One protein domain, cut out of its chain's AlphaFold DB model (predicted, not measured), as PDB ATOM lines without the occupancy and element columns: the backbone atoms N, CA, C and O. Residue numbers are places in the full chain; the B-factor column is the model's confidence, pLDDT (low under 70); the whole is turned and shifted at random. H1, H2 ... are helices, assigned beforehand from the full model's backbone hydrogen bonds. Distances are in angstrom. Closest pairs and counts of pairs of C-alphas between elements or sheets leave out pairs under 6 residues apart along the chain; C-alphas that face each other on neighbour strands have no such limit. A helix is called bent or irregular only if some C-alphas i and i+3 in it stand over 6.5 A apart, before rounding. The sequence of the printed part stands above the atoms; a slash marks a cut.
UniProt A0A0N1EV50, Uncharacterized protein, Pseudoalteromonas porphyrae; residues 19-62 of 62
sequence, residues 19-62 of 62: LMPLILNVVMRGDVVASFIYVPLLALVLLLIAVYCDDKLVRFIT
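AT A GLANCE: This is residues 19 to 62 of the 62 residues of an uncharacterized protein of Pseudoalteromonas porphyrae (UniProt A0A0N1EV50). A helical hairpin with arms of unequal length: the long helix H2 runs nearly the whole length of the model, and the short helix H1 folds back beside its first part. Beyond H1, residues 48 to 62 stick out as a free arm, of which 48 to 61 belong to H2. The printed part has 44 residues with two named helices, H1 then H2 along the chain, and no named strand; the class is all helix. It is only just extended, close to loose, with a radius of gyration of the C-alphas of 14.0 A, and the C-alphas span 44 by 16 by 6 A, a rod.

HOW THE PARTS SIT: The longest helix is H2, residues 32 to 61, and H1 is residues 19 to 28. H1 and H2 touch, with 10 pairs of C-alphas within 8 A. The closest C-alphas of the two are those of Pro 21 and Val 39, 5.9 A apart. H2 touches H1 with residues 34 to 43 alone. The two run opposite ways at a shallow tilt of 25 degrees, and they form a helical hairpin. Their centres are 14.9 A apart. In H1 every O i to N i+4 pair is within hydrogen-bond range; in H2 24 of 26 are.

IN THESE COORDINATES: H2 measures 42.2 A from its first C-alpha, Val 32 at (-21.537, -42.934, -34.765), to its last, Ile 61 at (-54.392, -16.513, -35.901). It is irregular, but only just: C-alphas 36 and 39 are 6.6 A apart, and its line is a rough one. H1 begins at C-alpha 19, at (-38.109, -36.119, -37.673), and measures 14.4 A from first to last C-alpha.

THE WHOLE: The two C-alphas farthest apart are those of Asp 31 and Thr 62, 44.5 A. The link from H1 to H2, 3 residues, is tight. The printed part has no cut, and it ends at residue 62, the chain's last residue. The mean pLDDT of the printed part is 90.8, and no printed residue is under 70.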
ATOM      1  N   LEU A  19     -38.451 -34.693 -37.604       93.56
ATOM      2  CA  LEU A  19     -38.109 -36.119 -37.673       93.56
ATOM      3  C   LEU A  19     -37.259 -36.486 -38.896       93.56
ATOM      4  O   LEU A  19     -36.553 -37.494 -38.864       93.56
ATOM      5  N   MET A  20     -37.291 -35.682 -39.959       92.88
ATOM      6  CA  MET A  20     -36.540 -35.907 -41.196       92.88
ATOM      7  C   MET A  20     -35.048 -36.232 -40.987       92.88
ATOM      8  O   MET A  20     -34.603 -37.240 -41.537       92.88
ATOM      9  N   PRO A  21     -34.258 -35.482 -40.191       90.75
ATOM     10  CA  PRO A  21     -32.857 -35.829 -39.948       90.75
ATOM     11  C   PRO A  21     -32.676 -37.188 -39.271       90.75
ATOM     12  O   PRO A  21     -31.709 -37.889 -39.559       90.75
ATOM     13  N   LEU A  22     -33.620 -37.596 -38.421       90.94
ATOM     14  CA  LEU A  22     -33.595 -38.904 -37.774       90.94
ATOM     15  C   LEU A  22     -33.825 -40.023 -38.800       90.94
ATOM     16  O   LEU A  22     -33.082 -41.001 -38.837       90.94
ATOM     17  N   ILE A  23     -34.828 -39.845 -39.666       91.50
ATOM     18  CA  ILE A  23     -35.164 -40.793 -40.737       91.50
ATOM     19  C   ILE A  23     -33.985 -40.933 -41.706       91.50
ATOM     20  O   ILE A  23     -33.573 -42.050 -42.018       91.50
ATOM     21  N   LEU A  24     -33.402 -39.812 -42.139       90.06
ATOM     22  CA  LEU A  24     -32.239 -39.811 -43.029       90.06
ATOM     23  C   LEU A  24     -31.041 -40.518 -42.395       90.06
ATOM     24  O   LEU A  24     -30.372 -41.297 -43.072       90.06
ATOM     25  N   ASN A  25     -30.806 -40.311 -41.099       90.75
ATOM     26  CA  ASN A  25     -29.716 -40.974 -40.392       90.75
ATOM     27  C   ASN A  25     -29.870 -42.503 -40.361       90.75
ATOM     28  O   ASN A  25     -28.889 -43.227 -40.535       90.75
ATOM     29  N   VAL A  26     -31.101 -42.998 -40.191       88.69
ATOM     30  CA  VAL A  26     -31.401 -44.439 -40.221       88.69
ATOM     31  C   VAL A  26     -31.221 -45.020 -41.625       88.69
ATOM     32  O   VAL A  26     -30.634 -46.092 -41.770       88.69
ATOM     33  N   VAL A  27     -31.696 -44.322 -42.662       89.88
ATOM     34  CA  VAL A  27     -31.636 -44.809 -44.054       89.88
ATOM     35  C   VAL A  27     -30.209 -44.791 -44.599       89.88
ATOM     36  O   VAL A  27     -29.778 -45.759 -45.221       89.88
ATOM     37  N   MET A  28     -29.463 -43.710 -44.356       86.44
ATOM     38  CA  MET A  28     -28.115 -43.529 -44.906       86.44
ATOM     39  C   MET A  28     -27.010 -44.148 -44.039       86.44
ATOM     40  O   MET A  28     -25.857 -44.129 -44.455       86.44
ATOM     41  N   ARG A  29     -27.356 -44.714 -42.868       82.19
ATOM     42  CA  ARG A  29     -26.424 -45.316 -41.893       82.19
ATOM     43  C   ARG A  29     -25.220 -44.411 -41.620       82.19
ATOM     44  O   ARG A  29     -24.083 -44.768 -41.911       82.19
ATOM     45  N   GLY A  30     -25.496 -43.227 -41.078       77.12
ATOM     46  CA  GLY A  30     -24.448 -42.285 -40.696       77.12
ATOM     47  C   GLY A  30     -23.515 -42.860 -39.627       77.12
ATOM     48  O   GLY A  30     -23.933 -43.653 -38.782       77.12
ATOM     49  N   ASP A  31     -22.256 -42.420 -39.634       86.50
ATOM     50  CA  ASP A  31     -21.280 -42.787 -38.606       86.50
ATOM     51  C   ASP A  31     -21.773 -42.447 -37.191       86.50
ATOM     52  O   ASP A  31     -22.651 -41.601 -36.985       86.50
ATOM     53  N   VAL A  32     -21.164 -43.081 -36.184       88.06
ATOM     54  CA  VAL A  32     -21.537 -42.934 -34.765       88.06
ATOM     55  C   VAL A  32     -21.601 -41.458 -34.350       88.06
ATOM     56  O   VAL A  32     -22.557 -41.034 -33.707       88.06
ATOM     57  N   VAL A  33     -20.635 -40.642 -34.781       90.12
ATOM     58  CA  VAL A  33     -20.602 -39.203 -34.467       90.12
ATOM     59  C   VAL A  33     -21.812 -38.469 -35.057       90.12
ATOM     60  O   VAL A  33     -22.432 -37.653 -34.377       90.12
ATOM     61  N   ALA A  34     -22.197 -38.781 -36.297       87.38
ATOM     62  CA  ALA A  34     -23.367 -38.177 -36.928       87.38
ATOM     63  C   ALA A  34     -24.669 -38.588 -36.246       87.38
ATOM     64  O   ALA A  34     -25.510 -37.732 -35.969       87.38
ATOM     65  N   SER A  35     -24.781 -39.864 -35.895       88.31
ATOM     66  CA  SER A  35     -25.964 -40.418 -35.243       88.31
ATOM     67  C   SER A  35     -26.198 -39.865 -33.836       88.31
ATOM     68  O   SER A  35     -27.341 -39.591 -33.475       88.31
ATOM     69  N   PHE A  36     -25.138 -39.696 -33.039       88.69
ATOM     70  CA  PHE A  36     -25.258 -39.282 -31.636       88.69
ATOM     71  C   PHE A  36     -25.134 -37.776 -31.413       88.69
ATOM     72  O   PHE A  36     -25.681 -37.271 -30.435       88.69
ATOM     73  N   ILE A  37     -24.421 -37.059 -32.284       91.69
ATOM     74  CA  ILE A  37     -24.142 -35.632 -32.088       91.69
ATOM     75  C   ILE A  37     -24.893 -34.806 -33.123       91.69
ATOM     76  O   ILE A  37     -25.795 -34.057 -32.758       91.69
ATOM     77  N   TYR A  38     -24.570 -34.948 -34.410       90.00
ATOM     78  CA  TYR A  38     -25.079 -34.025 -35.429       90.00
ATOM     79  C   TYR A  38     -26.595 -34.124 -35.636       90.00
ATOM     80  O   TYR A  38     -27.267 -33.097 -35.713       90.00
ATOM     81  N   VAL A  39     -27.146 -35.336 -35.689       93.06
ATOM     82  CA  VAL A  39     -28.576 -35.559 -35.955       93.06
ATOM     83  C   VAL A  39     -29.459 -35.045 -34.811       93.06
ATOM     84  O   VAL A  39     -30.373 -34.265 -35.095       93.06
ATOM     85  N   PRO A  40     -29.187 -35.367 -33.528       92.50
ATOM     86  CA  PRO A  40     -29.916 -34.774 -32.410       92.50
ATOM     87  C   PRO A  40     -29.762 -33.253 -32.328       92.50
ATOM     88  O   PRO A  40     -30.743 -32.562 -32.061       92.50
ATOM     89  N   LEU A  41     -28.565 -32.715 -32.596       94.56
ATOM     90  CA  LEU A  41     -28.334 -31.266 -32.568       94.56
ATOM     91  C   LEU A  41     -29.152 -30.550 -33.652       94.56
ATOM     92  O   LEU A  41     -29.760 -29.514 -33.394       94.56
ATOM     93  N   LEU A  42     -29.208 -31.119 -34.857       94.00
ATOM     94  CA  LEU A  42     -29.981 -30.557 -35.961       94.00
ATOM     95  C   LEU A  42     -31.490 -30.654 -35.697       94.00
ATOM     96  O   LEU A  42     -32.213 -29.684 -35.930       94.00
ATOM     97  N   ALA A  43     -31.960 -31.772 -35.137       94.38
ATOM     98  CA  ALA A  43     -33.343 -31.911 -34.684       94.38
ATOM     99  C   ALA A  43     -33.693 -30.885 -33.590       94.38
ATOM    100  O   ALA A  43     -34.780 -30.311 -33.620       94.38
ATOM    101  N   LEU A  44     -32.767 -30.596 -32.668       95.19
ATOM    102  CA  LEU A  44     -32.950 -29.580 -31.630       95.19
ATOM    103  C   LEU A  44     -33.088 -28.174 -32.230       95.19
ATOM    104  O   LEU A  44     -33.982 -27.426 -31.841       95.19
ATOM    105  N   VAL A  45     -32.242 -27.817 -33.199       96.00
ATOM    106  CA  VAL A  45     -32.341 -26.523 -33.895       96.00
ATOM    107  C   VAL A  45     -33.676 -26.406 -34.635       96.00
ATOM    108  O   VAL A  45     -34.362 -25.393 -34.498       96.00
ATOM    109  N   LEU A  46     -34.088 -27.450 -35.360       95.38
ATOM    110  CA  LEU A  46     -35.390 -27.485 -36.035       95.38
ATOM    111  C   LEU A  46     -36.554 -27.362 -35.045       95.38
ATOM    112  O   LEU A  46     -37.517 -26.650 -35.324       95.38
ATOM    113  N   LEU A  47     -36.452 -28.006 -33.880       95.75
ATOM    114  CA  LEU A  47     -37.448 -27.911 -32.817       95.75
ATOM    115  C   LEU A  47     -37.562 -26.479 -32.282       95.75
ATOM    116  O   LEU A  47     -38.672 -25.970 -32.154       95.75
ATOM    117  N   LEU A  48     -36.439 -25.807 -32.013       96.00
ATOM    118  CA  LEU A  48     -36.439 -24.413 -31.551       96.00
ATOM    119  C   LEU A  48     -37.089 -23.478 -32.575       96.00
ATOM    120  O   LEU A  48     -37.909 -22.634 -32.209       96.00
ATOM    121  N   ILE A  49     -36.773 -23.661 -33.860       95.06
ATOM    122  CA  ILE A  49     -37.394 -22.900 -34.953       95.06
ATOM    123  C   ILE A  49     -38.900 -23.177 -35.008       95.06
ATOM    124  O   ILE A  49     -39.691 -22.239 -35.113       95.06
ATOM    125  N   ALA A  50     -39.313 -24.441 -34.907       94.62
ATOM    126  CA  ALA A  50     -40.722 -24.814 -34.924       94.62
ATOM    127  C   ALA A  50     -41.490 -24.212 -33.739       94.62
ATOM    128  O   ALA A  50     -42.572 -23.675 -33.938       94.62
ATOM    129  N   VAL A  51     -40.925 -24.220 -32.530       94.88
ATOM    130  CA  VAL A  51     -41.555 -23.602 -31.351       94.88
ATOM    131  C   VAL A  51     -41.691 -22.088 -31.519       94.88
ATOM    132  O   VAL A  51     -42.752 -21.533 -31.238       94.88
ATOM    133  N   TYR A  52     -40.652 -21.413 -32.020       94.94
ATOM    134  CA  TYR A  52     -40.714 -19.975 -32.296       94.94
ATOM    135  C   TYR A  52     -41.794 -19.635 -33.335       94.94
ATOM    136  O   TYR A  52     -42.560 -18.682 -33.168       94.94
ATOM    137  N   CYS A  53     -41.882 -20.432 -34.401       93.00
ATOM    138  CA  CYS A  53     -42.903 -20.279 -35.427       93.00
ATOM    139  C   CYS A  53     -44.314 -20.617 -34.913       93.00
ATOM    140  O   CYS A  53     -45.247 -19.914 -35.293       93.00
ATOM    141  N   ASP A  54     -44.487 -21.618 -34.038       92.75
ATOM    142  CA  ASP A  54     -45.786 -21.957 -33.426       92.75
ATOM    143  C   ASP A  54     -46.315 -20.779 -32.594       92.75
ATOM    144  O   ASP A  54     -47.453 -20.364 -32.804       92.75
ATOM    145  N   ASP A  55     -45.485 -20.154 -31.744       92.69
ATOM    146  CA  ASP A  55     -45.894 -18.970 -30.961       92.69
ATOM    147  C   ASP A  55     -46.299 -17.799 -31.873       92.69
ATOM    148  O   ASP A  55     -47.342 -17.167 -31.678       92.69
ATOM    149  N   LYS A  56     -45.523 -17.538 -32.932       92.25
ATOM    150  CA  LYS A  56     -45.865 -16.506 -33.925       92.25
ATOM    151  C   LYS A  56     -47.169 -16.813 -34.660       92.25
ATOM    152  O   LYS A  56     -47.973 -15.904 -34.858       92.25
ATOM    153  N   LEU A  57     -47.382 -18.066 -35.052       90.75
ATOM    154  CA  LEU A  57     -48.569 -18.493 -35.787       90.75
ATOM    155  C   LEU A  57     -49.823 -18.403 -34.914       90.75
ATOM    156  O   LEU A  57     -50.842 -17.884 -35.364       90.75
ATOM    157  N   VAL A  58     -49.742 -18.841 -33.655       91.88
ATOM    158  CA  VAL A  58     -50.849 -18.744 -32.693       91.88
ATOM    159  C   VAL A  58     -51.260 -17.286 -32.480       91.88
ATOM    160  O   VAL A  58     -52.455 -16.996 -32.533       91.88
ATOM    161  N   ARG A  59     -50.294 -16.370 -32.315       90.38
ATOM    162  CA  ARG A  59     -50.553 -14.923 -32.166       90.38
ATOM    163  C   ARG A  59     -51.093 -14.248 -33.424       90.38
ATOM    164  O   ARG A  59     -51.724 -13.209 -33.320       90.38
ATOM    165  N   PHE A  60     -50.790 -14.770 -34.610       87.56
ATOM    166  CA  PHE A  60     -51.314 -14.215 -35.862       87.56
ATOM    167  C   PHE A  60     -52.759 -14.659 -36.123       87.56
ATOM    168  O   PHE A  60     -53.533 -13.953 -36.764       87.56
ATOM    169  N   ILE A  61     -53.104 -15.859 -35.657       84.56
ATOM    170  CA  ILE A  61     -54.392 -16.513 -35.901       84.56
ATOM    171  C   ILE A  61     -55.435 -16.201 -34.802       84.56
ATOM    172  O   ILE A  61     -56.633 -16.379 -35.050       84.56
ATOM    173  N   THR A  62     -54.999 -15.777 -33.611       75.50
ATOM    174  CA  THR A  62     -55.838 -15.466 -32.433       75.50
ATOM    175  C   THR A  62     -55.860 -13.971 -32.177       75.50
ATOM    176  O   THR A  62     -56.975 -13.442 -31.984       75.50
TER     177      THR A  62